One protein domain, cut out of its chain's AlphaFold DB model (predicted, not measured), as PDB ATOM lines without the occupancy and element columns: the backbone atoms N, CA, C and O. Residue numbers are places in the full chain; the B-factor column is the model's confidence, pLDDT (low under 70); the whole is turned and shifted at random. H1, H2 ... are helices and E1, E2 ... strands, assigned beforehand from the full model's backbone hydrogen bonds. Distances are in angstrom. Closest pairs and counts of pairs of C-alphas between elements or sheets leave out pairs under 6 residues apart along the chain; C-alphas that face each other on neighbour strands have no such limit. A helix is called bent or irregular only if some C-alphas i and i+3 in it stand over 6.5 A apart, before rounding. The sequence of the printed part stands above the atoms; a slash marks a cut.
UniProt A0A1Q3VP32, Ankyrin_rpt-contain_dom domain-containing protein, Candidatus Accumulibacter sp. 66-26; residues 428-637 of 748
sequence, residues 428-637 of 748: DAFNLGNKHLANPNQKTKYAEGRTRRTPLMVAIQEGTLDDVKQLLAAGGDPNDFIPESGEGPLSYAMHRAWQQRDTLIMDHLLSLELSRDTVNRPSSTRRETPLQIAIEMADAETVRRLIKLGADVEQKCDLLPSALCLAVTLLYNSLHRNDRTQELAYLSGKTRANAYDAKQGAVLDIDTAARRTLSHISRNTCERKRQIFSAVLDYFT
ATOM      1  N   ASP A 428     177.010 132.751 207.225       66.94
ATOM      2  CA  ASP A 428     177.390 131.855 206.124       66.94
ATOM      3  C   ASP A 428     177.008 132.410 204.737       66.94
ATOM      4  O   ASP A 428     177.125 131.693 203.736       66.94
ATOM      5  N   ALA A 429     176.507 133.652 204.653       73.00
ATOM      6  CA  ALA A 429     176.201 134.288 203.376       73.00
ATOM      7  C   ALA A 429     177.459 134.338 202.497       73.00
ATOM      8  O   ALA A 429     178.544 134.718 202.951       73.00
ATOM      9  N   PHE A 430     177.317 133.931 201.233       84.94
ATOM     10  CA  PHE A 430     178.445 133.878 200.314       84.94
ATOM     11  C   PHE A 430     179.086 135.262 200.159       84.94
ATOM     12  O   PHE A 430     178.449 136.210 199.710       84.94
ATOM     13  N   ASN A 431     180.370 135.342 200.500       88.56
ATOM     14  CA  ASN A 431     181.220 136.497 200.258       88.56
ATOM     15  C   ASN A 431     182.463 136.028 199.499       88.56
ATOM     16  O   ASN A 431     183.173 135.109 199.931       88.56
ATOM     17  N   LEU A 432     182.725 136.643 198.345       90.62
ATOM     18  CA  LEU A 432     183.908 136.335 197.557       90.62
ATOM     19  C   LEU A 432     185.170 136.734 198.336       90.62
ATOM     20  O   LEU A 432     185.251 137.809 198.923       90.62
ATOM     21  N   GLY A 433     186.171 135.854 198.357       92.31
ATOM     22  CA  GLY A 433     187.397 136.071 199.121       92.31
ATOM     23  C   GLY A 433     188.614 135.469 198.432       92.31
ATOM     24  O   GLY A 433     188.490 134.613 197.555       92.31
ATOM     25  N   ASN A 434     189.809 135.871 198.869       91.81
ATOM     26  CA  ASN A 434     191.074 135.500 198.220       91.81
ATOM     27  C   ASN A 434     191.277 133.983 198.087       91.81
ATOM     28  O   ASN A 434     191.831 133.519 197.098       91.81
ATOM     29  N   LYS A 435     190.795 133.187 199.053       91.44
ATOM     30  CA  LYS A 435     190.879 131.718 198.987       91.44
ATOM     31  C   LYS A 435     190.042 131.137 197.842       91.44
ATOM     32  O   LYS A 435     190.487 130.182 197.208       91.44
ATOM     33  N   HIS A 436     188.863 131.711 197.590       93.19
ATOM     34  CA  HIS A 436     187.981 131.319 196.490       93.19
ATOM     35  C   HIS A 436     188.635 131.628 195.141       93.19
ATOM     36  O   HIS A 436     188.677 130.756 194.283       93.19
ATOM     37  N   LEU A 437     189.219 132.823 195.001       94.75
ATOM     38  CA  LEU A 437     189.939 133.240 193.793       94.75
ATOM     39  C   LEU A 437     191.216 132.424 193.553       94.75
ATOM     40  O   LEU A 437     191.528 132.095 192.419       94.75
ATOM     41  N   ALA A 438     191.943 132.051 194.608       94.69
ATOM     42  CA  ALA A 438     193.149 131.236 194.475       94.69
ATOM     43  C   ALA A 438     192.858 129.770 194.101       94.69
ATOM     44  O   ALA A 438     193.728 129.100 193.553       94.69
ATOM     45  N   ASN A 439     191.669 129.245 194.426       95.25
ATOM     46  CA  ASN A 439     191.298 127.844 194.193       95.25
ATOM     47  C   ASN A 439     189.847 127.705 193.681       95.25
ATOM     48  O   ASN A 439     189.030 127.036 194.322       95.25
ATOM     49  N   PRO A 440     189.496 128.297 192.526       93.69
ATOM     50  CA  PRO A 440     188.102 128.457 192.102       93.69
ATOM     51  C   PRO A 440     187.404 127.135 191.734       93.69
ATOM     52  O   PRO A 440     186.174 127.080 191.717       93.69
ATOM     53  N   ASN A 441     188.172 126.055 191.532       95.25
ATOM     54  CA  ASN A 441     187.687 124.703 191.209       95.25
ATOM     55  C   ASN A 441     187.752 123.731 192.403       95.25
ATOM     56  O   ASN A 441     187.522 122.529 192.264       95.25
ATOM     57  N   GLN A 442     188.080 124.212 193.608       95.12
ATOM     58  CA  GLN A 442     188.179 123.347 194.783       95.12
ATOM     59  C   GLN A 442     186.799 122.855 195.239       95.12
ATOM     60  O   GLN A 442     185.989 123.614 195.764       95.12
ATOM     61  N   LYS A 443     186.548 121.548 195.125       94.56
ATOM     62  CA  LYS A 443     185.303 120.923 195.599       94.56
ATOM     63  C   LYS A 443     185.275 120.869 197.128       94.56
ATOM     64  O   LYS A 443     185.961 120.053 197.744       94.56
ATOM     65  N   THR A 444     184.438 121.705 197.733       90.75
ATOM     66  CA  THR A 444     184.236 121.783 199.186       90.75
ATOM     67  C   THR A 444     182.960 121.044 199.586       90.75
ATOM     68  O   THR A 444     181.964 121.072 198.864       90.75
ATOM     69  N   LYS A 445     182.998 120.332 200.718       88.75
ATOM     70  CA  LYS A 445     181.863 119.571 201.260       88.75
ATOM     71  C   LYS A 445     180.950 120.479 202.089       88.75
ATOM     72  O   LYS A 445     181.437 121.204 202.947       88.75
ATOM     73  N   TYR A 446     179.640 120.345 201.898       83.25
ATOM     74  CA  TYR A 446     178.590 121.031 202.657       83.25
ATOM     75  C   TYR A 446     177.624 120.014 203.283       83.25
ATOM     76  O   TYR A 446     177.638 118.829 202.930       83.25
ATOM     77  N   ALA A 447     176.809 120.462 204.246       79.69
ATOM     78  CA  ALA A 447     175.760 119.664 204.891       79.69
ATOM     79  C   ALA A 447     176.242 118.290 205.413       79.69
ATOM     80  O   ALA A 447     175.633 117.257 205.127       79.69
ATOM     81  N   GLU A 448     177.354 118.262 206.159       78.50
ATOM     82  CA  GLU A 448     178.018 117.032 206.647       78.50
ATOM     83  C   GLU A 448     178.491 116.095 205.516       78.50
ATOM     84  O   GLU A 448     178.446 114.866 205.627       78.50
ATOM     85  N   GLY A 449     178.913 116.672 204.389       78.31
ATOM     86  CA  GLY A 449     179.393 115.929 203.223       78.31
ATOM     87  C   GLY A 449     178.294 115.371 202.322       78.31
ATOM     88  O   GLY A 449     178.590 114.522 201.486       78.31
ATOM     89  N   ARG A 450     177.045 115.832 202.477       76.75
ATOM     90  CA  ARG A 450     175.904 115.451 201.625       76.75
ATOM     91  C   ARG A 450     175.944 116.089 200.240       76.75
ATOM     92  O   ARG A 450     175.413 115.524 199.286       76.75
ATOM     93  N   THR A 451     176.559 117.259 200.137       83.25
ATOM     94  CA  THR A 451     176.709 118.017 198.895       83.25
ATOM     95  C   THR A 451     178.155 118.477 198.749       83.25
ATOM     96  O   THR A 451     178.889 118.626 199.731       83.25
ATOM     97  N   ARG A 452     178.600 118.644 197.503       89.56
ATOM     98  CA  ARG A 452     179.913 119.201 197.167       89.56
ATOM     99  C   ARG A 452     179.710 120.309 196.156       89.56
ATOM    100  O   ARG A 452     178.877 120.147 195.279       89.56
ATOM    101  N   ARG A 453     180.439 121.412 196.293       92.50
ATOM    102  CA  ARG A 453     180.359 122.557 195.376       92.50
ATOM    103  C   ARG A 453     181.743 123.176 195.214       92.50
ATOM    104  O   ARG A 453     182.544 123.123 196.150       92.50
ATOM    105  N   THR A 454     182.034 123.731 194.044       95.38
ATOM    106  CA  THR A 454     183.192 124.616 193.845       95.38
ATOM    107  C   THR A 454     182.832 126.045 194.258       95.38
ATOM    108  O   THR A 454     181.643 126.371 194.301       95.38
ATOM    109  N   PRO A 455     183.812 126.924 194.535       95.81
ATOM    110  CA  PRO A 455     183.546 128.345 194.735       95.81
ATOM    111  C   PRO A 455     182.682 128.970 193.635       95.81
ATOM    112  O   PRO A 455     181.743 129.694 193.953       95.81
ATOM    113  N   LEU A 456     182.931 128.627 192.362       97.00
ATOM    114  CA  LEU A 456     182.108 129.080 191.235       97.00
ATOM    115  C   LEU A 456     180.643 128.633 191.370       97.00
ATOM    116  O   LEU A 456     179.741 129.449 191.218       97.00
ATOM    117  N   MET A 457     180.390 127.367 191.714       95.88
ATOM    118  CA  MET A 457     179.022 126.868 191.926       95.88
ATOM    119  C   MET A 457     178.318 127.577 193.093       95.88
ATOM    120  O   MET A 457     177.125 127.856 193.003       95.88
ATOM    121  N   VAL A 458     179.033 127.891 194.181       93.19
ATOM    122  CA  VAL A 458     178.450 128.628 195.319       93.19
ATOM    123  C   VAL A 458     178.130 130.073 194.928       93.19
ATOM    124  O   VAL A 458     177.028 130.536 195.209       93.19
ATOM    125  N   ALA A 459     179.027 130.753 194.207       95.12
ATOM    126  CA  ALA A 459     178.774 132.095 193.680       95.12
ATOM    127  C   ALA A 459     177.570 132.128 192.728       95.12
ATOM    128  O   ALA A 459     176.747 133.033 192.795       95.12
ATOM    129  N   ILE A 460     177.412 131.104 191.887       95.88
ATOM    130  CA  ILE A 460     176.239 130.965 191.019       95.88
ATOM    131  C   ILE A 460     174.964 130.773 191.834       95.88
ATOM    132  O   ILE A 460     173.933 131.329 191.472       95.88
ATOM    133  N   GLN A 461     175.001 129.998 192.917       90.50
ATOM    134  CA  GLN A 461     173.813 129.717 193.722       90.50
ATOM    135  C   GLN A 461     173.390 130.921 194.583       90.50
ATOM    136  O   GLN A 461     172.196 131.142 194.774       90.50
ATOM    137  N   GLU A 462     174.355 131.683 195.105       88.56
ATOM    138  CA  GLU A 462     174.127 132.628 196.211       88.56
ATOM    139  C   GLU A 462     174.697 134.035 195.969       88.56
ATOM    140  O   GLU A 462     174.212 134.993 196.563       88.56
ATOM    141  N   GLY A 463     175.705 134.178 195.108       91.94
ATOM    142  CA  GLY A 463     176.401 135.438 194.845       91.94
ATOM    143  C   GLY A 463     175.783 136.280 193.726       91.94
ATOM    144  O   GLY A 463     174.669 136.032 193.245       91.94
ATOM    145  N   THR A 464     176.535 137.293 193.304       94.69
ATOM    146  CA  THR A 464     176.184 138.207 192.212       94.69
ATOM    147  C   THR A 464     176.815 137.779 190.885       94.69
ATOM    148  O   THR A 464     177.743 136.970 190.840       94.69
ATOM    149  N   LEU A 465     176.349 138.360 189.775       97.12
ATOM    150  CA  LEU A 465     176.992 138.175 188.470       97.12
ATOM    151  C   LEU A 465     178.467 138.619 188.477       97.12
ATOM    152  O   LEU A 465     179.281 138.033 187.765       97.12
ATOM    153  N   ASP A 466     178.813 139.640 189.262       97.62
ATOM    154  CA  ASP A 466     180.190 140.124 189.358       97.62
ATOM    155  C   ASP A 466     181.099 139.098 190.050       97.62
ATOM    156  O   ASP A 466     182.171 138.786 189.536       97.62
ATOM    157  N   ASP A 467     180.622 138.462 191.125       97.25
ATOM    158  CA  ASP A 467     181.366 137.393 191.801       97.25
ATOM    159  C   ASP A 467     181.651 136.214 190.860       97.25
ATOM    160  O   ASP A 467     182.755 135.660 190.845       97.25
ATOM    161  N   VAL A 468     180.660 135.842 190.041       97.69
ATOM    162  CA  VAL A 468     180.794 134.793 189.020       97.69
ATOM    163  C   VAL A 468     181.850 135.183 187.986       97.69
ATOM    164  O   VAL A 468     182.735 134.381 187.690       97.69
ATOM    165  N   LYS A 469     181.807 136.419 187.473       98.06
ATOM    166  CA  LYS A 469     182.802 136.932 186.515       98.06
ATOM    167  C   LYS A 469     184.212 136.934 187.097       98.06
ATOM    168  O   LYS A 469     185.141 136.498 186.420       98.06
ATOM    169  N   GLN A 470     184.377 137.377 188.342       97.94
ATOM    170  CA  GLN A 470     185.673 137.376 189.021       97.94
ATOM    171  C   GLN A 470     186.223 135.953 189.201       97.94
ATOM    172  O   GLN A 470     187.406 135.717 188.955       97.94
ATOM    173  N   LEU A 471     185.381 134.983 189.568       97.94
ATOM    174  CA  LEU A 471     185.800 133.584 189.707       97.94
ATOM    175  C   LEU A 471     186.159 132.932 188.373       97.94
ATOM    176  O   LEU A 471     187.144 132.197 188.314       97.94
ATOM    177  N   LEU A 472     185.411 133.215 187.303       97.94
ATOM    178  CA  LEU A 472     185.761 132.777 185.949       97.94
ATOM    179  C   LEU A 472     187.106 133.377 185.511       97.94
ATOM    180  O   LEU A 472     187.976 132.651 185.036       97.94
ATOM    181  N   ALA A 473     187.320 134.678 185.746       97.50
ATOM    182  CA  ALA A 473     188.585 135.354 185.447       97.50
ATOM    183  C   ALA A 473     189.771 134.788 186.250       97.50
ATOM    184  O   ALA A 473     190.900 134.780 185.763       97.50
ATOM    185  N   ALA A 474     189.517 134.266 187.452       97.06
ATOM    186  CA  ALA A 474     190.507 133.588 188.283       97.06
ATOM    187  C   ALA A 474     190.763 132.114 187.888       97.06
ATOM    188  O   ALA A 474     191.541 131.431 188.553       97.06
ATOM    189  N   GLY A 475     190.135 131.610 186.818       97.06
ATOM    190  CA  GLY A 475     190.315 130.239 186.322       97.06
ATOM    191  C   GLY A 475     189.257 129.239 186.796       97.06
ATOM    192  O   GLY A 475     189.483 128.027 186.735       97.06
ATOM    193  N   GLY A 476     188.115 129.717 187.296       97.31
ATOM    194  CA  GLY A 476     186.945 128.881 187.551       97.31
ATOM    195  C   GLY A 476     186.450 128.234 186.261       97.31
ATOM    196  O   GLY A 476     186.207 128.924 185.277       97.31
ATOM    197  N   ASP A 477     186.304 126.913 186.262       97.69
ATOM    198  CA  ASP A 477     185.900 126.145 185.089       97.69
ATOM    199  C   ASP A 477     184.365 126.035 185.017       97.69
ATOM    200  O   ASP A 477     183.760 125.358 185.858       97.69
ATOM    201  N   PRO A 478     183.705 126.655 184.018       97.50
ATOM    202  CA  PRO A 478     182.260 126.538 183.837       97.50
ATOM    203  C   PRO A 478     181.810 125.124 183.412       97.50
ATOM    204  O   PRO A 478     180.610 124.845 183.438       97.50
ATOM    205  N   ASN A 479     182.741 124.233 183.043       97.94
ATOM    206  CA  ASN A 479     182.483 122.840 182.665       97.94
ATOM    207  C   ASN A 479     182.703 121.825 183.798       97.94
ATOM    208  O   ASN A 479     182.433 120.636 183.603       97.94
ATOM    209  N   ASP A 480     183.177 122.251 184.974       96.69
ATOM    210  CA  ASP A 480     183.345 121.329 186.099       96.69
ATOM    211  C   ASP A 480     181.979 120.820 186.596       96.69
ATOM    212  O   ASP A 480     180.935 121.447 186.425       96.69
ATOM    213  N   PHE A 481     181.964 119.654 187.231       95.69
ATOM    214  CA  PHE A 481     180.746 119.040 187.743       95.69
ATOM    215  C   PHE A 481     181.022 118.137 188.946       95.69
ATOM    216  O   PHE A 481     182.144 117.695 189.213       95.69
ATOM    217  N   ILE A 482     179.964 117.828 189.684       93.19
ATOM    218  CA  ILE A 482     179.983 116.906 190.816       93.19
ATOM    219  C   ILE A 482     179.606 115.508 190.316       93.19
ATOM    220  O   ILE A 482     178.457 115.306 189.929       93.19
ATOM    221  N   PRO A 483     180.520 114.516 190.330       88.75
ATOM    222  CA  PRO A 483     180.257 113.203 189.736       88.75
ATOM    223  C   PRO A 483     179.015 112.478 190.264       88.75
ATOM    224  O   PRO A 483     178.341 111.790 189.507       88.75
ATOM    225  N   GLU A 484     178.680 112.633 191.547       83.25
ATOM    226  CA  GLU A 484     177.577 111.899 192.180       83.25
ATOM    227  C   GLU A 484     176.192 112.502 191.924       83.25
ATOM    228  O   GLU A 484     175.187 111.856 192.225       83.25
ATOM    229  N   SER A 485     176.101 113.748 191.453       86.00
ATOM    230  CA  SER A 485     174.827 114.360 191.041       86.00
ATOM    231  C   SER A 485     174.794 114.764 189.578       86.00
ATOM    232  O   SER A 485     173.709 115.000 189.066       86.00
ATOM    233  N   GLY A 486     175.936 114.854 188.900       91.44
ATOM    234  CA  GLY A 486     176.041 115.468 187.577       91.44
ATOM    235  C   GLY A 486     175.846 116.988 187.587       91.44
ATOM    236  O   GLY A 486     175.862 117.591 186.522       91.44
ATOM    237  N   GLU A 487     175.662 117.616 188.754       92.62
ATOM    238  CA  GLU A 487     175.445 119.062 188.859       92.62
ATOM    239  C   GLU A 487     176.732 119.834 188.560       92.62
ATOM    240  O   GLU A 487     177.805 119.489 189.060       92.62
ATOM    241  N   GLY A 488     176.605 120.893 187.766       95.56
ATOM    242  CA  GLY A 488     177.681 121.795 187.368       95.56
ATOM    243  C   GLY A 488     177.266 123.267 187.464       95.56
ATOM    244  O   GLY A 488     176.112 123.558 187.791       95.56
ATOM    245  N   PRO A 489     178.171 124.212 187.152       97.38
ATOM    246  CA  PRO A 489     177.873 125.640 187.066       97.38
ATOM    247  C   PRO A 489     176.602 125.943 186.261       97.38
ATOM    248  O   PRO A 489     175.715 126.633 186.762       97.38
ATOM    249  N   LEU A 490     176.469 125.361 185.062       98.00
ATOM    250  CA  LEU A 490     175.307 125.582 184.199       98.00
ATOM    251  C   LEU A 490     173.999 125.106 184.851       98.00
ATOM    252  O   LEU A 490     173.061 125.889 184.950       98.00
ATOM    253  N   SER A 491     173.931 123.869 185.355       95.94
ATOM    254  CA  SER A 491     172.695 123.355 185.971       95.94
ATOM    255  C   SER A 491     172.295 124.153 187.219       95.94
ATOM    256  O   SER A 491     171.111 124.407 187.428       95.94
ATOM    257  N   TYR A 492     173.264 124.603 188.031       94.62
ATOM    258  CA  TYR A 492     172.988 125.500 189.159       94.62
ATOM    259  C   TYR A 492     172.410 126.842 188.695       94.62
ATOM    260  O   TYR A 492     171.418 127.299 189.264       94.62
ATOM    261  N   ALA A 493     172.990 127.451 187.659       97.19
ATOM    262  CA  ALA A 493     172.514 128.724 187.124       97.19
ATOM    263  C   ALA A 493     171.103 128.603 186.540       97.19
ATOM    264  O   ALA A 493     170.258 129.448 186.816       97.19
ATOM    265  N   MET A 494     170.823 127.522 185.808       97.31
ATOM    266  CA  MET A 494     169.498 127.267 185.240       97.31
ATOM    267  C   MET A 494     168.443 127.026 186.324       97.31
ATOM    268  O   MET A 494     167.370 127.620 186.282       97.31
ATOM    269  N   HIS A 495     168.742 126.223 187.354       92.69
ATOM    270  CA  HIS A 495     167.809 126.035 188.470       92.69
ATOM    271  C   HIS A 495     167.582 127.326 189.265       92.69
ATOM    272  O   HIS A 495     166.446 127.592 189.662       92.69
ATOM    273  N   ARG A 496     168.619 128.152 189.465       92.81
ATOM    274  CA  ARG A 496     168.469 129.478 190.081       92.81
ATOM    275  C   ARG A 496     167.578 130.377 189.227       92.81
ATOM    276  O   ARG A 496     166.625 130.941 189.758       92.81
ATOM    277  N   ALA A 497     167.828 130.453 187.921       95.25
ATOM    278  CA  ALA A 497     167.027 131.242 186.992       95.25
ATOM    279  C   ALA A 497     165.562 130.794 186.976       95.25
ATOM    280  O   ALA A 497     164.646 131.615 187.041       95.25
ATOM    281  N   TRP A 498     165.321 129.485 186.994       91.81
ATOM    282  CA  TRP A 498     163.974 128.934 187.039       91.81
ATOM    283  C   TRP A 498     163.241 129.222 188.358       91.81
ATOM    284  O   TRP A 498     162.039 129.484 188.339       91.81
ATOM    285  N   GLN A 499     163.939 129.204 189.496       89.00
ATOM    286  CA  GLN A 499     163.344 129.444 190.818       89.00
ATOM    287  C   GLN A 499     163.195 130.927 191.174       89.00
ATOM    288  O   GLN A 499     162.302 131.264 191.947       89.00
ATOM    289  N   GLN A 500     164.078 131.793 190.670       90.75
ATOM    290  CA  GLN A 500     164.143 133.215 191.034       90.75
ATOM    291  C   GLN A 500     163.669 134.152 189.915       90.75
ATOM    292  O   GLN A 500     163.451 135.330 190.184       90.75
ATOM    293  N   ARG A 501     163.485 133.651 188.682       90.25
ATOM    294  CA  ARG A 501     163.203 134.444 187.465       90.25
ATOM    295  C   ARG A 501     164.309 135.463 187.139       90.25
ATOM    296  O   ARG A 501     164.041 136.488 186.526       90.25
ATOM    297  N   ASP A 502     165.546 135.150 187.526       92.44
ATOM    298  CA  ASP A 502     166.752 135.927 187.219       92.44
ATOM    299  C   ASP A 502     167.689 135.108 186.322       92.44
ATOM    300  O   ASP A 502     168.324 134.150 186.770       92.44
ATOM    301  N   THR A 503     167.758 135.472 185.042       95.62
ATOM    302  CA  THR A 503     168.542 134.757 184.026       95.62
ATOM    303  C   THR A 503     169.973 135.267 183.901       95.62
ATOM    304  O   THR A 503     170.776 134.617 183.245       95.62
ATOM    305  N   LEU A 504     170.358 136.366 184.562       97.25
ATOM    306  CA  LEU A 504     171.605 137.088 184.266       97.25
ATOM    307  C   LEU A 504     172.865 136.212 184.340       97.25
ATOM    308  O   LEU A 504     173.745 136.291 183.482       97.25
ATOM    309  N   ILE A 505     172.962 135.368 185.370       98.06
ATOM    310  CA  ILE A 505     174.092 134.445 185.542       98.06
ATOM    311  C   ILE A 505     174.027 133.305 184.520       98.06
ATOM    312  O   ILE A 505     175.059 132.925 183.968       98.06
ATOM    313  N   MET A 506     172.831 132.777 184.248       98.06
ATOM    314  CA  MET A 506     172.617 131.730 183.248       98.06
ATOM    315  C   MET A 506     173.012 132.223 181.851       98.06
ATOM    316  O   MET A 506     173.826 131.579 181.196       98.06
ATOM    317  N   ASP A 507     172.516 133.390 181.444       98.00
ATOM    318  CA  ASP A 507     172.794 134.019 180.151       98.00
ATOM    319  C   ASP A 507     174.290 134.295 179.990       98.00
ATOM    320  O   ASP A 507     174.877 134.033 178.938       98.00
ATOM    321  N   HIS A 508     174.949 134.759 181.059       98.31
ATOM    322  CA  HIS A 508     176.391 134.957 181.040       98.31
ATOM    323  C   HIS A 508     177.153 133.644 180.835       98.31
ATOM    324  O   HIS A 508     178.033 133.596 179.978       98.31
ATOM    325  N   LEU A 509     176.816 132.572 181.556       98.06
ATOM    326  CA  LEU A 509     177.464 131.272 181.360       98.06
ATOM    327  C   LEU A 509     177.192 130.699 179.966       98.06
ATOM    328  O   LEU A 509     178.104 130.163 179.344       98.06
ATOM    329  N   LEU A 510     175.970 130.845 179.454       98.00
ATOM    330  CA  LEU A 510     175.611 130.416 178.105       98.00
ATOM    331  C   LEU A 510     176.321 131.241 177.027       98.00
ATOM    332  O   LEU A 510     176.553 130.722 175.939       98.00
ATOM    333  N   SER A 511     176.721 132.485 177.302       97.62
ATOM    334  CA  SER A 511     177.544 133.279 176.377       97.62
ATOM    335  C   SER A 511     178.968 132.729 176.200       97.62
ATOM    336  O   SER A 511     179.626 133.054 175.213       97.62
ATOM    337  N   LEU A 512     179.430 131.868 177.113       97.06
ATOM    338  CA  LEU A 512     180.722 131.190 177.022       97.06
ATOM    339  C   LEU A 512     180.652 129.993 176.061       97.06
ATOM    340  O   LEU A 512     179.576 129.488 175.734       97.06
ATOM    341  N   GLU A 513     181.816 129.505 175.637       95.12
ATOM    342  CA  GLU A 513     181.936 128.249 174.892       95.12
ATOM    343  C   GLU A 513     182.016 127.074 175.877       95.12
ATOM    344  O   GLU A 513     183.070 126.760 176.435       95.12
ATOM    345  N   LEU A 514     180.861 126.460 176.133       97.56
ATOM    346  CA  LEU A 514     180.730 125.288 176.995       97.56
ATOM    347  C   LEU A 514     180.965 124.002 176.199       97.56
ATOM    348  O   LEU A 514     180.661 123.915 175.011       97.56
ATOM    349  N   SER A 515     181.482 122.977 176.871       97.56
ATOM    350  CA  SER A 515     181.712 121.675 176.251       97.56
ATOM    351  C   SER A 515     180.395 120.970 175.905       97.56
ATOM    352  O   SER A 515     179.392 121.106 176.615       97.56
ATOM    353  N   ARG A 516     180.424 120.130 174.860       97.31
ATOM    354  CA  ARG A 516     179.291 119.270 174.485       97.31
ATOM    355  C   ARG A 516     178.842 118.374 175.645       97.31
ATOM    356  O   ARG A 516     177.644 118.165 175.829       97.31
ATOM    357  N   ASP A 517     179.788 117.874 176.437       96.75
ATOM    358  CA  ASP A 517     179.490 117.045 177.605       96.75
ATOM    359  C   ASP A 517     178.719 117.833 178.666       96.75
ATOM    360  O   ASP A 517     177.792 117.299 179.265       96.75
ATOM    361  N   THR A 518     179.053 119.110 178.881       97.06
ATOM    362  CA  THR A 518     178.365 119.987 179.841       97.06
ATOM    363  C   THR A 518     176.904 120.195 179.457       97.06
ATOM    364  O   THR A 518     176.027 120.040 180.306       97.06
ATOM    365  N   VAL A 519     176.622 120.502 178.186       97.12
ATOM    366  CA  VAL A 519     175.251 120.800 177.725       97.12
ATOM    367  C   VAL A 519     174.360 119.560 177.580       97.12
ATOM    368  O   VAL A 519     173.143 119.701 177.490       97.12
ATOM    369  N   ASN A 520     174.941 118.355 177.619       96.06
ATOM    370  CA  ASN A 520     174.222 117.074 177.554       96.06
ATOM    371  C   ASN A 520     174.225 116.286 178.875       96.06
ATOM    372  O   ASN A 520     173.668 115.188 178.940       96.06
ATOM    373  N   ARG A 521     174.851 116.808 179.939       94.19
ATOM    374  CA  ARG A 521     174.997 116.096 181.218       94.19
ATOM    375  C   ARG A 521     173.668 116.045 181.980       94.19
ATOM    376  O   ARG A 521     173.174 117.097 182.383       94.19
ATOM    377  N   PRO A 522     173.124 114.852 182.280       91.69
ATOM    378  CA  PRO A 522     172.006 114.727 183.204       91.69
ATOM    379  C   PRO A 522     172.451 115.105 184.616       91.69
ATOM    380  O   PRO A 522     173.452 114.584 185.121       91.69
ATOM    381  N   SER A 523     171.694 115.977 185.266       89.81
ATOM    382  CA  SER A 523     172.021 116.513 186.586       89.81
ATOM    383  C   SER A 523     170.898 116.280 187.597       89.81
ATOM    384  O   SER A 523     169.762 115.963 187.234       89.81
ATOM    385  N   SER A 524     171.222 116.435 188.886       83.75
ATOM    386  CA  SER A 524     170.303 116.228 190.011       83.75
ATOM    387  C   SER A 524     169.783 114.782 190.124       83.75
ATOM    388  O   SER A 524     170.074 113.896 189.322       83.75
ATOM    389  N   THR A 525     168.996 114.510 191.161       77.75
ATOM    390  CA  THR A 525     168.225 113.262 191.289       77.75
ATOM    391  C   THR A 525     167.030 113.204 190.327       77.75
ATOM    392  O   THR A 525     166.400 112.154 190.220       77.75
ATOM    393  N   ARG A 526     166.709 114.312 189.638       79.31
ATOM    394  CA  ARG A 526     165.710 114.375 188.554       79.31
ATOM    395  C   ARG A 526     166.262 113.923 187.194       79.31
ATOM    396  O   ARG A 526     165.470 113.588 186.324       79.31
ATOM    397  N   ARG A 527     167.591 113.823 187.047       85.44
ATOM    398  CA  ARG A 527     168.293 113.400 185.820       85.44
ATOM    399  C   ARG A 527     168.011 114.297 184.611       85.44
ATOM    400  O   ARG A 527     167.931 113.809 183.486       85.44
ATOM    401  N   GLU A 528     167.884 115.595 184.844       90.19
ATOM    402  CA  GLU A 528     167.512 116.555 183.806       90.19
ATOM    403  C   GLU A 528     168.743 117.042 183.048       90.19
ATOM    404  O   GLU A 528     169.768 117.371 183.658       90.19
ATOM    405  N   THR A 529     168.652 117.089 181.721       94.62
ATOM    406  CA  THR A 529     169.667 117.737 180.881       94.62
ATOM    407  C   THR A 529     169.419 119.246 180.824       94.62
ATOM    408  O   THR A 529     168.276 119.684 180.969       94.62
ATOM    409  N   PRO A 530     170.447 120.070 180.558       97.19
ATOM    410  CA  PRO A 530     170.261 121.500 180.326       97.19
ATOM    411  C   PRO A 530     169.161 121.810 179.301       97.19
ATOM    412  O   PRO A 530     168.322 122.672 179.545       97.19
ATOM    413  N   LEU A 531     169.088 121.056 178.196       97.44
ATOM    414  CA  LEU A 531     168.036 121.239 177.190       97.44
ATOM    415  C   LEU A 531     166.629 120.996 177.766       97.44
ATOM    416  O   LEU A 531     165.716 121.762 177.478       97.44
ATOM    417  N   GLN A 532     166.458 119.983 178.620       95.94
ATOM    418  CA  GLN A 532     165.181 119.717 179.293       95.94
ATOM    419  C   GLN A 532     164.789 120.856 180.239       95.94
ATOM    420  O   GLN A 532     163.645 121.301 180.199       95.94
ATOM    421  N   ILE A 533     165.737 121.381 181.024       95.50
ATOM    422  CA  ILE A 533     165.476 122.511 181.930       95.50
ATOM    423  C   ILE A 533     165.056 123.755 181.128       95.50
ATOM    424  O   ILE A 533     164.096 124.425 181.498       95.50
ATOM    425  N   ALA A 534     165.707 124.040 179.994       97.25
ATOM    426  CA  ALA A 534     165.341 125.163 179.124       97.25
ATOM    427  C   ALA A 534     163.923 125.031 178.533       97.25
ATOM    428  O   ALA A 534     163.182 126.012 178.447       97.25
ATOM    429  N   ILE A 535     163.530 123.807 178.166       97.25
ATOM    430  CA  ILE A 535     162.182 123.492 177.679       97.25
ATOM    431  C   ILE A 535     161.138 123.685 178.795       97.25
ATOM    432  O   ILE A 535     160.094 124.289 178.544       97.25
ATOM    433  N   GLU A 536     161.423 123.250 180.029       94.06
ATOM    434  CA  GLU A 536     160.565 123.490 181.206       94.06
ATOM    435  C   GLU A 536     160.450 124.978 181.573       94.06
ATOM    436  O   GLU A 536     159.406 125.422 182.052       94.06
ATOM    437  N   MET A 537     161.500 125.762 181.319       94.81
ATOM    438  CA  MET A 537     161.499 127.223 181.459       94.81
ATOM    439  C   MET A 537     160.737 127.942 180.333       94.81
ATOM    440  O   MET A 537     160.568 129.158 180.406       94.81
ATOM    441  N   ALA A 538     160.294 127.213 179.300       96.56
ATOM    442  CA  ALA A 538     159.686 127.755 178.088       96.56
ATOM    443  C   ALA A 538     160.539 128.864 177.427       96.56
ATOM    444  O   ALA A 538     160.009 129.847 176.904       96.56
ATOM    445  N   ASP A 539     161.867 128.710 177.473       97.25
ATOM    446  CA  ASP A 539     162.831 129.697 176.982       97.25
ATOM    447  C   ASP A 539     163.457 129.245 175.657       97.25
ATOM    448  O   ASP A 539     164.423 128.478 175.605       97.25
ATOM    449  N   ALA A 540     162.887 129.744 174.560       98.38
ATOM    450  CA  ALA A 540     163.327 129.416 173.212       98.38
ATOM    451  C   ALA A 540     164.756 129.893 172.903       98.38
ATOM    452  O   ALA A 540     165.437 129.251 172.107       98.38
ATOM    453  N   GLU A 541     165.227 130.988 173.508       98.19
ATOM    454  CA  GLU A 541     166.569 131.511 173.228       98.19
ATOM    455  C   GLU A 541     167.635 130.640 173.891       98.19
ATOM    456  O   GLU A 541     168.596 130.219 173.239       98.19
ATOM    457  N   THR A 542     167.407 130.253 175.148       98.44
ATOM    458  CA  THR A 542     168.265 129.277 175.828       98.44
ATOM    459  C   THR A 542     168.293 127.944 175.074       98.44
ATOM    460  O   THR A 542     169.367 127.367 174.895       98.44
ATOM    461  N   VAL A 543     167.150 127.476 174.552       98.62
ATOM    462  CA  VAL A 543     167.090 126.275 173.697       98.62
ATOM    463  C   VAL A 543     167.966 126.435 172.449       98.62
ATOM    464  O   VAL A 543     168.824 125.585 172.205       98.62
ATOM    465  N   ARG A 544     167.831 127.534 171.691       98.69
ATOM    466  CA  ARG A 544     168.672 127.805 170.506       98.69
ATOM    467  C   ARG A 544     170.154 127.818 170.860       98.69
ATOM    468  O   ARG A 544     170.967 127.227 170.142       98.69
ATOM    469  N   ARG A 545     170.526 128.462 171.971       98.31
ATOM    470  CA  ARG A 545     171.926 128.538 172.399       98.31
ATOM    471  C   ARG A 545     172.477 127.172 172.799       98.31
ATOM    472  O   ARG A 545     173.581 126.838 172.376       98.31
ATOM    473  N   LEU A 546     171.726 126.369 173.550       98.50
ATOM    474  CA  LEU A 546     172.139 125.015 173.925       98.50
ATOM    475  C   LEU A 546     172.326 124.115 172.699       98.50
ATOM    476  O   LEU A 546     173.332 123.416 172.607       98.50
ATOM    477  N   ILE A 547     171.419 124.184 171.720       98.38
ATOM    478  CA  ILE A 547     171.544 123.453 170.449       98.38
ATOM    479  C   ILE A 547     172.811 123.884 169.704       98.38
ATOM    480  O   ILE A 547     173.590 123.038 169.269       98.38
ATOM    481  N   LYS A 548     173.088 125.193 169.629       98.06
ATOM    482  CA  LYS A 548     174.323 125.726 169.029       98.06
ATOM    483  C   LYS A 548     175.592 125.239 169.744       98.06
ATOM    484  O   LYS A 548     176.617 125.064 169.094       98.06
ATOM    485  N   LEU A 549     175.523 125.010 171.056       98.12
ATOM    486  CA  LEU A 549     176.602 124.426 171.865       98.12
ATOM    487  C   LEU A 549     176.691 122.887 171.747       98.12
ATOM    488  O   LEU A 549     177.559 122.266 172.360       98.12
ATOM    489  N   GLY A 550     175.823 122.254 170.952       97.44
ATOM    490  CA  GLY A 550     175.841 120.816 170.687       97.44
ATOM    491  C   GLY A 550     174.953 119.980 171.609       97.44
ATOM    492  O   GLY A 550     175.238 118.793 171.801       97.44
ATOM    493  N   ALA A 551     173.904 120.566 172.196       97.38
ATOM    494  CA  ALA A 551     172.868 119.795 172.880       97.38
ATOM    495  C   ALA A 551     172.182 118.817 171.908       97.38
ATOM    496  O   ALA A 551     171.848 119.173 170.778       97.38
ATOM    497  N   ASP A 552     171.988 117.580 172.350       95.62
ATOM    498  CA  ASP A 552     171.348 116.515 171.591       95.62
ATOM    499  C   ASP A 552     169.822 116.654 171.670       95.62
ATOM    500  O   ASP A 552     169.197 116.359 172.691       95.62
ATOM    501  N   VAL A 553     169.224 117.116 170.572       94.88
ATOM    502  CA  VAL A 553     167.773 117.327 170.446       94.88
ATOM    503  C   VAL A 553     166.967 116.023 170.461       94.88
ATOM    504  O   VAL A 553     165.784 116.039 170.805       94.88
ATOM    505  N   GLU A 554     167.604 114.889 170.155       93.31
ATOM    506  CA  GLU A 554     166.971 113.564 170.127       93.31
ATOM    507  C   GLU A 554     167.225 112.751 171.405       93.31
ATOM    508  O   GLU A 554     166.772 111.606 171.529       93.31
ATOM    509  N   GLN A 555     167.920 113.329 172.390       89.69
ATOM    510  CA  GLN A 555     168.103 112.681 173.679       89.69
ATOM    511  C   GLN A 555     166.749 112.503 174.383       89.69
ATOM    512  O   GLN A 555     165.953 113.433 174.516       89.69
ATOM    513  N   LYS A 556     166.496 111.288 174.880       84.44
ATOM    514  CA  LYS A 556     165.254 110.952 175.592       84.44
ATOM    515  C   LYS A 556     165.079 111.792 176.863       84.44
ATOM    516  O   LYS A 556     166.022 111.973 177.638       84.44
ATOM    517  N   CYS A 557     163.842 112.210 177.118       83.94
ATOM    518  CA  CYS A 557     163.418 112.987 178.281       83.94
ATOM    519  C   CYS A 557     162.674 112.095 179.289       83.94
ATOM    520  O   CYS A 557     161.446 112.109 179.357       83.94
ATOM    521  N   ASP A 558     163.419 111.290 180.056       74.50
ATOM    522  CA  ASP A 558     162.906 110.239 180.960       74.50
ATOM    523  C   ASP A 558     161.928 109.263 180.273       74.50
ATOM    524  O   ASP A 558     162.368 108.286 179.663       74.50
ATOM    525  N   LEU A 559     160.616 109.513 180.370       70.88
ATOM    526  CA  LEU A 559     159.559 108.721 179.725       70.88
ATOM    527  C   LEU A 559     159.203 109.220 178.321       70.88
ATOM    528  O   LEU A 559     158.622 108.474 177.537       70.88
ATOM    529  N   LEU A 560     159.538 110.468 178.000       84.88
ATOM    530  CA  LEU A 560     159.260 111.048 176.697       84.88
ATOM    531  C   LEU A 560     160.414 110.748 175.728       84.88
ATOM    532  O   LEU A 560     161.590 110.802 176.100       84.88
ATOM    533  N   PRO A 561     160.098 110.403 174.474       84.00
ATOM    534  CA  PRO A 561     161.063 109.862 173.517       84.00
ATOM    535  C   PRO A 561     162.042 110.899 172.955       84.00
ATOM    536  O   PRO A 561     163.083 110.495 172.446       84.00
ATOM    537  N   SER A 562     161.714 112.193 173.026       88.38
ATOM    538  CA  SER A 562     162.511 113.299 172.488       88.38
ATOM    539  C   SER A 562     162.168 114.623 173.177       88.38
ATOM    540  O   SER A 562     161.113 114.755 173.816       88.38
ATOM    541  N   ALA A 563     163.032 115.625 172.991       94.19
ATOM    542  CA  ALA A 563     162.804 116.996 173.440       94.19
ATOM    543  C   ALA A 563     161.528 117.610 172.838       94.19
ATOM    544  O   ALA A 563     160.799 118.336 173.516       94.19
ATOM    545  N   LEU A 564     161.219 117.275 171.581       95.12
ATOM    546  CA  LEU A 564     160.025 117.760 170.891       95.12
ATOM    547  C   LEU A 564     158.739 117.234 171.545       95.12
ATOM    548  O   LEU A 564     157.808 118.006 171.763       95.12
ATOM    549  N   CYS A 565     158.702 115.957 171.941       92.50
ATOM    550  CA  CYS A 565     157.572 115.414 172.699       92.50
ATOM    551  C   CYS A 565     157.399 116.111 174.054       92.50
ATOM    552  O   CYS A 565     156.271 116.437 174.413       92.50
ATOM    553  N   LEU A 566     158.492 116.390 174.778       93.50
ATOM    554  CA  LEU A 566     158.436 117.163 176.025       93.50
ATOM    555  C   LEU A 566     157.830 118.553 175.803       93.50
ATOM    556  O   LEU A 566     156.920 118.941 176.534       93.50
ATOM    557  N   ALA A 567     158.278 119.273 174.774       95.69
ATOM    558  CA  ALA A 567     157.768 120.605 174.466       95.69
ATOM    559  C   ALA A 567     156.266 120.597 174.119       95.69
ATOM    560  O   ALA A 567     155.516 121.421 174.643       95.69
ATOM    561  N   VAL A 568     155.805 119.635 173.308       94.38
ATOM    562  CA  VAL A 568     154.377 119.481 172.968       94.38
ATOM    563  C   VAL A 568     153.547 119.089 174.199       94.38
ATOM    564  O   VAL A 568     152.458 119.626 174.397       94.38
ATOM    565  N   THR A 569     154.056 118.217 175.079       91.25
ATOM    566  CA  THR A 569     153.376 117.880 176.342       91.25
ATOM    567  C   THR A 569     153.241 119.100 177.255       91.25
ATOM    568  O   THR A 569     152.167 119.329 177.806       91.25
ATOM    569  N   LEU A 570     154.288 119.916 177.403       92.56
ATOM    570  CA  LEU A 570     154.226 121.133 178.220       92.56
ATOM    571  C   LEU A 570     153.288 122.189 177.623       92.56
ATOM    572  O   LEU A 570     152.549 122.828 178.372       92.56
ATOM    573  N   LEU A 571     153.251 122.326 176.292       94.44
ATOM    574  CA  LEU A 571     152.259 123.158 175.610       94.44
ATOM    575  C   LEU A 571     150.834 122.691 175.930       94.44
ATOM    576  O   LEU A 571     149.997 123.511 176.302       94.44
ATOM    577  N   TYR A 572     150.565 121.386 175.830       91.00
ATOM    578  CA  TYR A 572     149.258 120.832 176.180       91.00
ATOM    579  C   TYR A 572     148.914 121.129 177.650       91.00
ATOM    580  O   TYR A 572     147.824 121.618 177.926       91.00
ATOM    581  N   ASN A 573     149.849 120.960 178.591       88.81
ATOM    582  CA  ASN A 573     149.626 121.315 180.003       88.81
ATOM    583  C   ASN A 573     149.289 122.807 180.187       88.81
ATOM    584  O   ASN A 573     148.438 123.151 181.004       88.81
ATOM    585  N   SER A 574     149.944 123.693 179.429       91.69
ATOM    586  CA  SER A 574     149.684 125.139 179.446       91.69
ATOM    587  C   SER A 574     148.284 125.477 178.914       91.69
ATOM    588  O   SER A 574     147.550 126.247 179.537       91.69
ATOM    589  N   LEU A 575     147.866 124.845 177.810       90.31
ATOM    590  CA  LEU A 575     146.521 124.985 177.234       90.31
ATOM    591  C   LEU A 575     145.432 124.395 178.144       90.31
ATOM    592  O   LEU A 575     144.321 124.920 178.221       90.31
ATOM    593  N   HIS A 576     145.765 123.327 178.865       87.12
ATOM    594  CA  HIS A 576     144.839 122.509 179.640       87.12
ATOM    595  C   HIS A 576     145.161 122.512 181.141       87.12
ATOM    596  O   HIS A 576     145.039 121.489 181.810       87.12
ATOM    597  N   ARG A 577     145.505 123.681 181.702       82.75
ATOM    598  CA  ARG A 577     145.926 123.867 183.112       82.75
ATOM    599  C   ARG A 577     145.090 123.101 184.148       82.75
ATOM    600  O   ARG A 577     145.625 122.639 185.151       82.75
ATOM    601  N   ASN A 578     143.777 123.011 183.939       81.38
ATOM    602  CA  ASN A 578     142.834 122.388 184.872       81.38
ATOM    603  C   ASN A 578     142.296 121.029 184.374       81.38
ATOM    604  O   ASN A 578     141.226 120.602 184.812       81.38
ATOM    605  N   ASP A 579     142.981 120.364 183.440       83.88
ATOM    606  CA  ASP A 579     142.552 119.064 182.924       83.88
ATOM    607  C   ASP A 579     142.690 117.972 183.987       83.88
ATOM    608  O   ASP A 579     143.775 117.534 184.387       83.88
ATOM    609  N   ARG A 580     141.527 117.498 184.430       85.69
ATOM    610  CA  ARG A 580     141.397 116.452 185.439       85.69
ATOM    611  C   ARG A 580     142.011 115.129 184.985       85.69
ATOM    612  O   ARG A 580     142.427 114.344 185.830       85.69
ATOM    613  N   THR A 581     142.091 114.874 183.684       84.75
ATOM    614  CA  THR A 581     142.652 113.639 183.123       84.75
ATOM    615  C   THR A 581     144.133 113.506 183.467       84.75
ATOM    616  O   THR A 581     144.578 112.439 183.895       84.75
ATOM    617  N   GLN A 582     144.886 114.603 183.372       81.75
ATOM    618  CA  GLN A 582     146.307 114.630 183.720       81.75
ATOM    619  C   GLN A 582     146.537 114.463 185.215       81.75
ATOM    620  O   GLN A 582     147.401 113.691 185.635       81.75
ATOM    621  N   GLU A 583     145.736 115.156 186.028       86.44
ATOM    622  CA  GLU A 583     145.807 115.017 187.480       86.44
ATOM    623  C   GLU A 583     145.519 113.566 187.885       86.44
ATOM    624  O   GLU A 583     146.292 112.971 188.635       86.44
ATOM    625  N   LEU A 584     144.478 112.944 187.327       90.12
ATOM    626  CA  LEU A 584     144.159 111.537 187.582       90.12
ATOM    627  C   LEU A 584     145.272 110.587 187.113       90.12
ATOM    628  O   LEU A 584     145.577 109.617 187.812       90.12
ATOM    629  N   ALA A 585     145.922 110.857 185.979       87.06
ATOM    630  CA  ALA A 585     147.078 110.084 185.522       87.06
ATOM    631  C   ALA A 585     148.260 110.177 186.508       87.06
ATOM    632  O   ALA A 585     148.855 109.159 186.868       87.06
ATOM    633  N   TYR A 586     148.563 111.375 187.014       88.19
ATOM    634  CA  TYR A 586     149.602 111.569 188.026       88.19
ATOM    635  C   TYR A 586     149.268 110.858 189.348       88.19
ATOM    636  O   TYR A 586     150.123 110.169 189.916       88.19
ATOM    637  N   LEU A 587     148.021 110.989 189.819       92.19
ATOM    638  CA  LEU A 587     147.538 110.395 191.071       92.19
ATOM    639  C   LEU A 587     147.431 108.870 191.019       92.19
ATOM    640  O   LEU A 587     147.627 108.221 192.041       92.19
ATOM    641  N   SER A 588     147.159 108.294 189.846       90.94
ATOM    642  CA  SER A 588     147.146 106.838 189.641       90.94
ATOM    643  C   SER A 588     148.544 106.222 189.534       90.94
ATOM    644  O   SER A 588     148.657 105.010 189.386       90.94
ATOM    645  N   GLY A 589     149.611 107.026 189.632       89.12
ATOM    646  CA  GLY A 589     150.984 106.522 189.585       89.12
ATOM    647  C   GLY A 589     151.448 106.126 188.183       89.12
ATOM    648  O   GLY A 589     152.397 105.360 188.048       89.12
ATOM    649  N   LYS A 590     150.810 106.649 187.121       84.62
ATOM    650  CA  LYS A 590     151.253 106.391 185.738       84.62
ATOM    651  C   LYS A 590     152.653 106.930 185.452       84.62
ATOM    652  O   LYS A 590     153.330 106.414 184.575       84.62
ATOM    653  N   THR A 591     153.100 107.949 186.183       83.38
ATOM    654  CA  THR A 591     154.480 108.441 186.095       83.38
ATOM    655  C   THR A 591     155.341 107.846 187.200       83.38
ATOM    656  O   THR A 591     154.915 107.763 188.354       83.38
ATOM    657  N   ARG A 592     156.577 107.494 186.844       86.56
ATOM    658  CA  ARG A 592     157.556 106.864 187.733       86.56
ATOM    659  C   ARG A 592     157.816 107.645 189.016       86.56
ATOM    660  O   ARG A 592     157.667 108.871 189.059       86.56
ATOM    661  N   ALA A 593     158.284 106.936 190.034       88.75
ATOM    662  CA  ALA A 593     158.754 107.517 191.275       88.75
ATOM    663  C   ALA A 593     159.936 108.454 190.999       88.75
ATOM    664  O   ALA A 593     160.953 108.073 190.407       88.75
ATOM    665  N   ASN A 594     159.804 109.698 191.452       85.50
ATOM    666  CA  ASN A 594     160.851 110.707 191.354       85.50
ATOM    667  C   ASN A 594     161.481 110.984 192.731       85.50
ATOM    668  O   ASN A 594     161.211 110.309 193.728       85.50
ATOM    669  N   ALA A 595     162.370 111.975 192.803       82.38
ATOM    670  CA  ALA A 595     163.036 112.334 194.052       82.38
ATOM    671  C   ALA A 595     162.096 112.927 195.118       82.38
ATOM    672  O   ALA A 595     162.381 112.803 196.308       82.38
ATOM    673  N   TYR A 596     160.990 113.568 194.727       84.19
ATOM    674  CA  TYR A 596     159.994 114.090 195.669       84.19
ATOM    675  C   TYR A 596     159.171 112.961 196.288       84.19
ATOM    676  O   TYR A 596     158.929 112.988 197.496       84.19
ATOM    677  N   ASP A 597     158.806 111.957 195.486       89.56
ATOM    678  CA  ASP A 597     158.173 110.727 195.969       89.56
ATOM    679  C   ASP A 597     159.108 110.007 196.961       89.56
ATOM    680  O   ASP A 597     158.719 109.711 198.095       89.56
ATOM    681  N   ALA A 598     160.384 109.842 196.587       88.25
ATOM    682  CA  ALA A 598     161.383 109.147 197.398       88.25
ATOM    683  C   ALA A 598     161.695 109.856 198.726       88.25
ATOM    684  O   ALA A 598     161.800 109.197 199.759       88.25
ATOM    685  N   LYS A 599     161.761 111.198 198.741       83.81
ATOM    686  CA  LYS A 599     161.881 112.020 199.970       83.81
ATOM    687  C   LYS A 599     160.749 111.788 200.973       83.81
ATOM    688  O   LYS A 599     160.843 112.239 202.111       83.81
ATOM    689  N   GLN A 600     159.662 111.166 200.536       85.06
ATOM    690  CA  GLN A 600     158.488 110.864 201.338       85.06
ATOM    691  C   GLN A 600     158.261 109.349 201.486       85.06
ATOM    692  O   GLN A 600     157.185 108.940 201.922       85.06
ATOM    693  N   GLY A 601     159.255 108.531 201.123       82.69
ATOM    694  CA  GLY A 601     159.274 107.083 201.323       82.69
ATOM    695  C   GLY A 601     158.777 106.251 200.140       82.69
ATOM    696  O   GLY A 601     158.894 105.031 200.186       82.69
ATOM    697  N   ALA A 602     158.268 106.874 199.071       91.44
ATOM    698  CA  ALA A 602     157.812 106.170 197.871       91.44
ATOM    699  C   ALA A 602     158.961 106.047 196.862       91.44
ATOM    700  O   ALA A 602     159.214 106.945 196.056       91.44
ATOM    701  N   VAL A 603     159.704 104.945 196.958       91.81
ATOM    702  CA  VAL A 603     160.890 104.699 196.129       91.81
ATOM    703  C   VAL A 603     160.579 103.839 194.900       91.81
ATOM    704  O   VAL A 603     161.235 104.016 193.870       91.81
ATOM    705  N   LEU A 604     159.577 102.964 194.977       95.19
ATOM    706  CA  LEU A 604     159.104 102.146 193.858       95.19
ATOM    707  C   LEU A 604     157.910 102.807 193.163       95.19
ATOM    708  O   LEU A 604     157.152 103.547 193.792       95.19
ATOM    709  N   ASP A 605     157.716 102.523 191.875       93.94
ATOM    710  CA  ASP A 605     156.631 103.128 191.088       93.94
ATOM    711  C   ASP A 605     155.247 102.755 191.640       93.94
ATOM    712  O   ASP A 605     154.361 103.608 191.707       93.94
ATOM    713  N   ILE A 606     155.074 101.521 192.124       94.19
ATOM    714  CA  ILE A 606     153.826 101.040 192.740       94.19
ATOM    715  C   ILE A 606     153.403 101.848 193.984       94.19
ATOM    716  O   ILE A 606     152.212 101.977 194.269       94.19
ATOM    717  N   ASP A 607     154.357 102.454 194.699       94.19
ATOM    718  CA  ASP A 607     154.093 103.250 195.906       94.19
ATOM    719  C   ASP A 607     153.609 104.674 195.584       94.19
ATOM    720  O   ASP A 607     153.056 105.375 196.443       94.19
ATOM    721  N   THR A 608     153.807 105.132 194.343       94.62
ATOM    722  CA  THR A 608     153.552 106.526 193.956       94.62
ATOM    723  C   THR A 608     152.077 106.893 194.037       94.62
ATOM    724  O   THR A 608     151.753 107.972 194.534       94.62
ATOM    725  N   ALA A 609     151.170 106.004 193.625       94.81
ATOM    726  CA  ALA A 609     149.739 106.291 193.584       94.81
ATOM    727  C   ALA A 609     149.181 106.598 194.984       94.81
ATOM    728  O   ALA A 609     148.571 107.649 195.222       94.81
ATOM    729  N   ALA A 610     149.470 105.719 195.949       92.69
ATOM    730  CA  ALA A 610     149.087 105.909 197.343       92.69
ATOM    731  C   ALA A 610     149.705 107.196 197.911       92.69
ATOM    732  O   ALA A 610     149.013 108.022 198.518       92.69
ATOM    733  N   ARG A 611     151.001 107.424 197.656       92.69
ATOM    734  CA  ARG A 611     151.712 108.599 198.167       92.69
ATOM    735  C   ARG A 611     151.170 109.917 197.610       92.69
ATOM    736  O   ARG A 611     150.977 110.877 198.366       92.69
ATOM    737  N   ARG A 612     150.932 109.988 196.304       94.00
ATOM    738  CA  ARG A 612     150.433 111.186 195.615       94.00
ATOM    739  C   ARG A 612     148.985 111.473 195.981       94.00
ATOM    740  O   ARG A 612     148.656 112.633 196.222       94.00
ATOM    741  N   THR A 613     148.166 110.439 196.162       94.75
ATOM    742  CA  THR A 613     146.799 110.571 196.686       94.75
ATOM    743  C   THR A 613     146.788 111.188 198.087       94.75
ATOM    744  O   THR A 613     146.042 112.135 198.334       94.75
ATOM    745  N   LEU A 614     147.667 110.744 198.995       92.31
ATOM    746  CA  LEU A 614     147.800 111.356 200.326       92.31
ATOM    747  C   LEU A 614     148.234 112.828 200.253       92.31
ATOM    748  O   LEU A 614     147.705 113.670 200.981       92.31
ATOM    749  N   SER A 615     149.171 113.158 199.360       89.94
ATOM    750  CA  SER A 615     149.590 114.546 199.121       89.94
ATOM    751  C   SER A 615     148.443 115.404 198.577       89.94
ATOM    752  O   SER A 615     148.244 116.523 199.046       89.94
ATOM    753  N   HIS A 616     147.645 114.866 197.653       92.31
ATOM    754  CA  HIS A 616     146.454 115.516 197.110       92.31
ATOM    755  C   HIS A 616     145.395 115.770 198.192       92.31
ATOM    756  O   HIS A 616     144.887 116.884 198.311       92.31
ATOM    757  N   ILE A 617     145.109 114.780 199.043       94.06
ATOM    758  CA  ILE A 617     144.203 114.957 200.187       94.06
ATOM    759  C   ILE A 617     144.734 116.062 201.108       94.06
ATOM    760  O   ILE A 617     143.996 116.990 201.432       94.06
ATOM    761  N   SER A 618     146.026 116.021 201.462       92.44
ATOM    762  CA  SER A 618     146.667 117.031 202.317       92.44
ATOM    763  C   SER A 618     146.598 118.443 201.728       92.44
ATOM    764  O   SER A 618     146.324 119.395 202.462       92.44
ATOM    765  N   ARG A 619     146.817 118.592 200.414       91.25
ATOM    766  CA  ARG A 619     146.686 119.861 199.679       91.25
ATOM    767  C   ARG A 619     145.280 120.442 199.812       91.25
ATOM    768  O   ARG A 619     145.127 121.648 199.973       91.25
ATOM    769  N   ASN A 620     144.259 119.590 199.776       92.88
ATOM    770  CA  ASN A 620     142.865 120.017 199.721       92.88
ATOM    771  C   ASN A 620     142.195 120.170 201.099       92.88
ATOM    772  O   ASN A 620     141.015 120.511 201.146       92.88
ATOM    773  N   THR A 621     142.915 119.984 202.216       96.69
ATOM    774  CA  THR A 621     142.322 120.044 203.569       96.69
ATOM    775  C   THR A 621     141.785 121.421 203.962       96.69
ATOM    776  O   THR A 621     140.929 121.508 204.833       96.69
ATOM    777  N   CYS A 622     142.306 122.511 203.390       96.44
ATOM    778  CA  CYS A 622     141.823 123.864 203.670       96.44
ATOM    779  C   CYS A 622     142.095 124.825 202.508       96.44
ATOM    780  O   CYS A 622     142.955 124.576 201.663       96.44
ATOM    781  N   GLU A 623     141.378 125.948 202.502       96.88
ATOM    782  CA  GLU A 623     141.445 126.945 201.431       96.88
ATOM    783  C   GLU A 623     142.847 127.535 201.258       96.88
ATOM    784  O   GLU A 623     143.371 127.576 200.149       96.88
ATOM    785  N   ARG A 624     143.520 127.869 202.366       96.44
ATOM    786  CA  ARG A 624     144.893 128.395 202.336       96.44
ATOM    787  C   ARG A 624     145.857 127.483 201.571       96.44
ATOM    788  O   ARG A 624     146.686 127.973 200.814       96.44
ATOM    789  N   LYS A 625     145.776 126.161 201.759       95.88
ATOM    790  CA  LYS A 625     146.665 125.217 201.061       95.88
ATOM    791  C   LYS A 625     146.352 125.128 199.567       95.88
ATOM    792  O   LYS A 625     147.286 125.042 198.773       95.88
ATOM    793  N   ARG A 626     145.071 125.190 199.185       94.38
ATOM    794  CA  ARG A 626     144.659 125.249 197.774       94.38
ATOM    795  C   ARG A 626     145.179 126.513 197.095       94.38
ATOM    796  O   ARG A 626     145.732 126.420 196.006       94.38
ATOM    797  N   GLN A 627     145.084 127.657 197.771       95.56
ATOM    798  CA  GLN A 627     145.601 128.934 197.272       95.56
ATOM    799  C   GLN A 627     147.123 128.915 197.105       95.56
ATOM    800  O   GLN A 627     147.616 129.313 196.056       95.56
ATOM    801  N   ILE A 628     147.864 128.388 198.090       94.94
ATOM    802  CA  ILE A 628     149.323 128.222 197.979       94.94
ATOM    803  C   ILE A 628     149.669 127.332 196.782       94.94
ATOM    804  O   ILE A 628     150.540 127.683 195.996       94.94
ATOM    805  N   PHE A 629     148.986 126.195 196.622       91.50
ATOM    806  CA  PHE A 629     149.245 125.304 195.494       91.50
ATOM    807  C   PHE A 629     148.934 125.963 194.147       91.50
ATOM    808  O   PHE A 629     149.753 125.861 193.242       91.50
ATOM    809  N   SER A 630     147.797 126.662 194.024       91.50
ATOM    810  CA  SER A 630     147.459 127.401 192.801       91.50
ATOM    811  C   SER A 630     148.524 128.443 192.483       91.50
ATOM    812  O   SER A 630     149.012 128.464 191.366       91.50
ATOM    813  N   ALA A 631     148.945 129.242 193.468       94.25
ATOM    814  CA  ALA A 631     149.964 130.269 193.266       94.25
ATOM    815  C   ALA A 631     151.316 129.677 192.832       94.25
ATOM    816  O   ALA A 631     151.984 130.240 191.970       94.25
ATOM    817  N   VAL A 632     151.712 128.529 193.395       91.06
ATOM    818  CA  VAL A 632     152.922 127.810 192.962       91.06
ATOM    819  C   VAL A 632     152.765 127.293 191.532       91.06
ATOM    820  O   VAL A 632     153.676 127.459 190.729       91.06
ATOM    821  N   LEU A 633     151.620 126.697 191.192       88.19
ATOM    822  CA  LEU A 633     151.359 126.206 189.839       88.19
ATOM    823  C   LEU A 633     151.379 127.351 188.816       88.19
ATOM    824  O   LEU A 633     152.011 127.223 187.773       88.19
ATOM    825  N   ASP A 634     150.758 128.482 189.148       89.12
ATOM    826  CA  ASP A 634     150.726 129.687 188.313       89.12
ATOM    827  C   ASP A 634     152.114 130.283 188.120       89.12
ATOM    828  O   ASP A 634     152.455 130.700 187.019       89.12
ATOM    829  N   TYR A 635     152.945 130.263 189.163       91.31
ATOM    830  CA  TYR A 635     154.323 130.719 189.058       91.31
ATOM    831  C   TYR A 635     155.117 129.912 188.024       91.31
ATOM    832  O   TYR A 635     155.913 130.497 187.295       91.31
ATOM    833  N   PHE A 636     154.913 128.591 187.948       89.00
ATOM    834  CA  PHE A 636     155.664 127.682 187.068       89.00
ATOM    835  C   PHE A 636     154.979 127.357 185.731       89.00
ATOM    836  O   PHE A 636     155.558 126.627 184.929       89.00
ATOM    837  N   THR A 637     153.786 127.892 185.466       88.62
ATOM    838  CA  THR A 637     153.088 127.701 184.187       88.62
ATOM    839  C   THR A 637     153.394 128.867 183.254       88.62
ATOM    840  O   THR A 637     153.102 130.017 183.575       88.62
TER     841      THR A 637
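Overview. This is residues 428 to 637 of the 748 residues of the protein "Ankyrin_rpt-contain_dom domain-containing protein" of Candidatus Accumulibacter sp. 66-26 (UniProt A0A1Q3VP32). Helical hairpins are stacked one after another in two rows, H2, H4, H7 and H9 side by side in one and H3, H5 and H8 in the other, with a small strand hairpin, E1 and E2, at the H2 end and a looser group, H10 to H13, across from H9 at the other end. In that second group H10 crosses H12 steeply, and H12 and H13 make a corner; no helix of the group touches any of H1 to H9. The printed part has 210 residues, with thirteen named helices and two named strands in the order H1, E1, E2, H2 to H13; the class is mostly helix, and the sheet is antiparallel, in the order E1, E2. The whole is compact, with a radius of gyration of the C-alphas of 18.8 A and spans of 53 by 38 by 30 A.

Along the chain. Look first for the sheet: E1 is residues 444 to 446, beginning at C-alpha 444 at (184.236, 121.783, 199.186), and E2 is residues 451 to 453. Before them is H1, residues 434 to 438. After them come H2, residues 455 to 462, and H3, residues 465 to 473. Next find H4, residues 489 to 500, 16.2 A long, then H5, 504 to 511, H6, 516 to 520, H7, 530 to 536, and H8, 540 to 548. H9, residues 563 to 575, runs 18.5 A. H10 is residues 580 to 587 and H11 residues 595 to 598. From C-alpha 605 at (156.631, 103.128, 191.088) the longest helix, H12, runs 21.3 A to residue 619; it is irregular, but only just, with C-alphas 606 and 609 6.7 A apart. H13, residues 623 to 636, runs 20.2 A and ends at C-alpha 636 at (155.664, 127.682, 187.068).

Arrangement. Start at the hairpin of E1 and E2, antiparallel at 143 degrees, where N 444 and O 453 are 2.8 A apart and N 446 and O 451 2.9 A, both within hydrogen-bond range. H2 and H3 form a helical hairpin and touch, closest at the C-alphas of Ala 459 and Val 468, 5.8 A. H1 only just touches H3, with 3 pairs of C-alphas within 8 A, closest Leu 437 and Leu 471 at 5.8 A. Go on to H4, which touches H2 at a shallow tilt of 8 degrees, the same way, closest at the C-alphas of Met 457 and Pro 489, 5.1 A. H4 and H5 form the next helical hairpin, with the C-alphas of Ala 493 and Met 506 closest at 4.9 A. The hub is H7, which touches H4, H6, H8 and H9. H4 touches it with residues 490 to 495 alone, closest at the C-alphas of Ser 491 and Pro 530, 6.4 A. H7 and H8 are a helical hairpin at a shallow tilt of 20 degrees, closest at the C-alphas of Ala 534 and Val 543, 5.8 A. H9 touches H7 at 21 degrees, the same way, with the C-alphas of Ile 535 and Ala 567 closest at 6.2 A. H10, only just apart from H9 with their closest C-alphas 8.3 A from each other, touches H12 at a steep tilt of 61 degrees, closest at the C-alphas of Leu 587 and Ala 609, 5.3 A. H12 and H13 touch only at the corner, and only just, with 3 pairs of C-alphas within 8 A, closest Arg 619 and Lys 625 at 5.5 A. In H1 to H10 and H13 every O i to N i+4 pair is within hydrogen-bond range; H12 has 9 of 11, and H11 is too short for such a pair.

Size, cuts and confidence. The two C-alphas farthest apart, those of Asn 434 and Thr 581, are 55.2 A from each other. The printed part has no cut. The long links are H3 to H4, residues 474 to 488, and H8 to H9, residues 549 to 562. The mean pLDDT of the printed part is 92.0, and residue 428 is under 70.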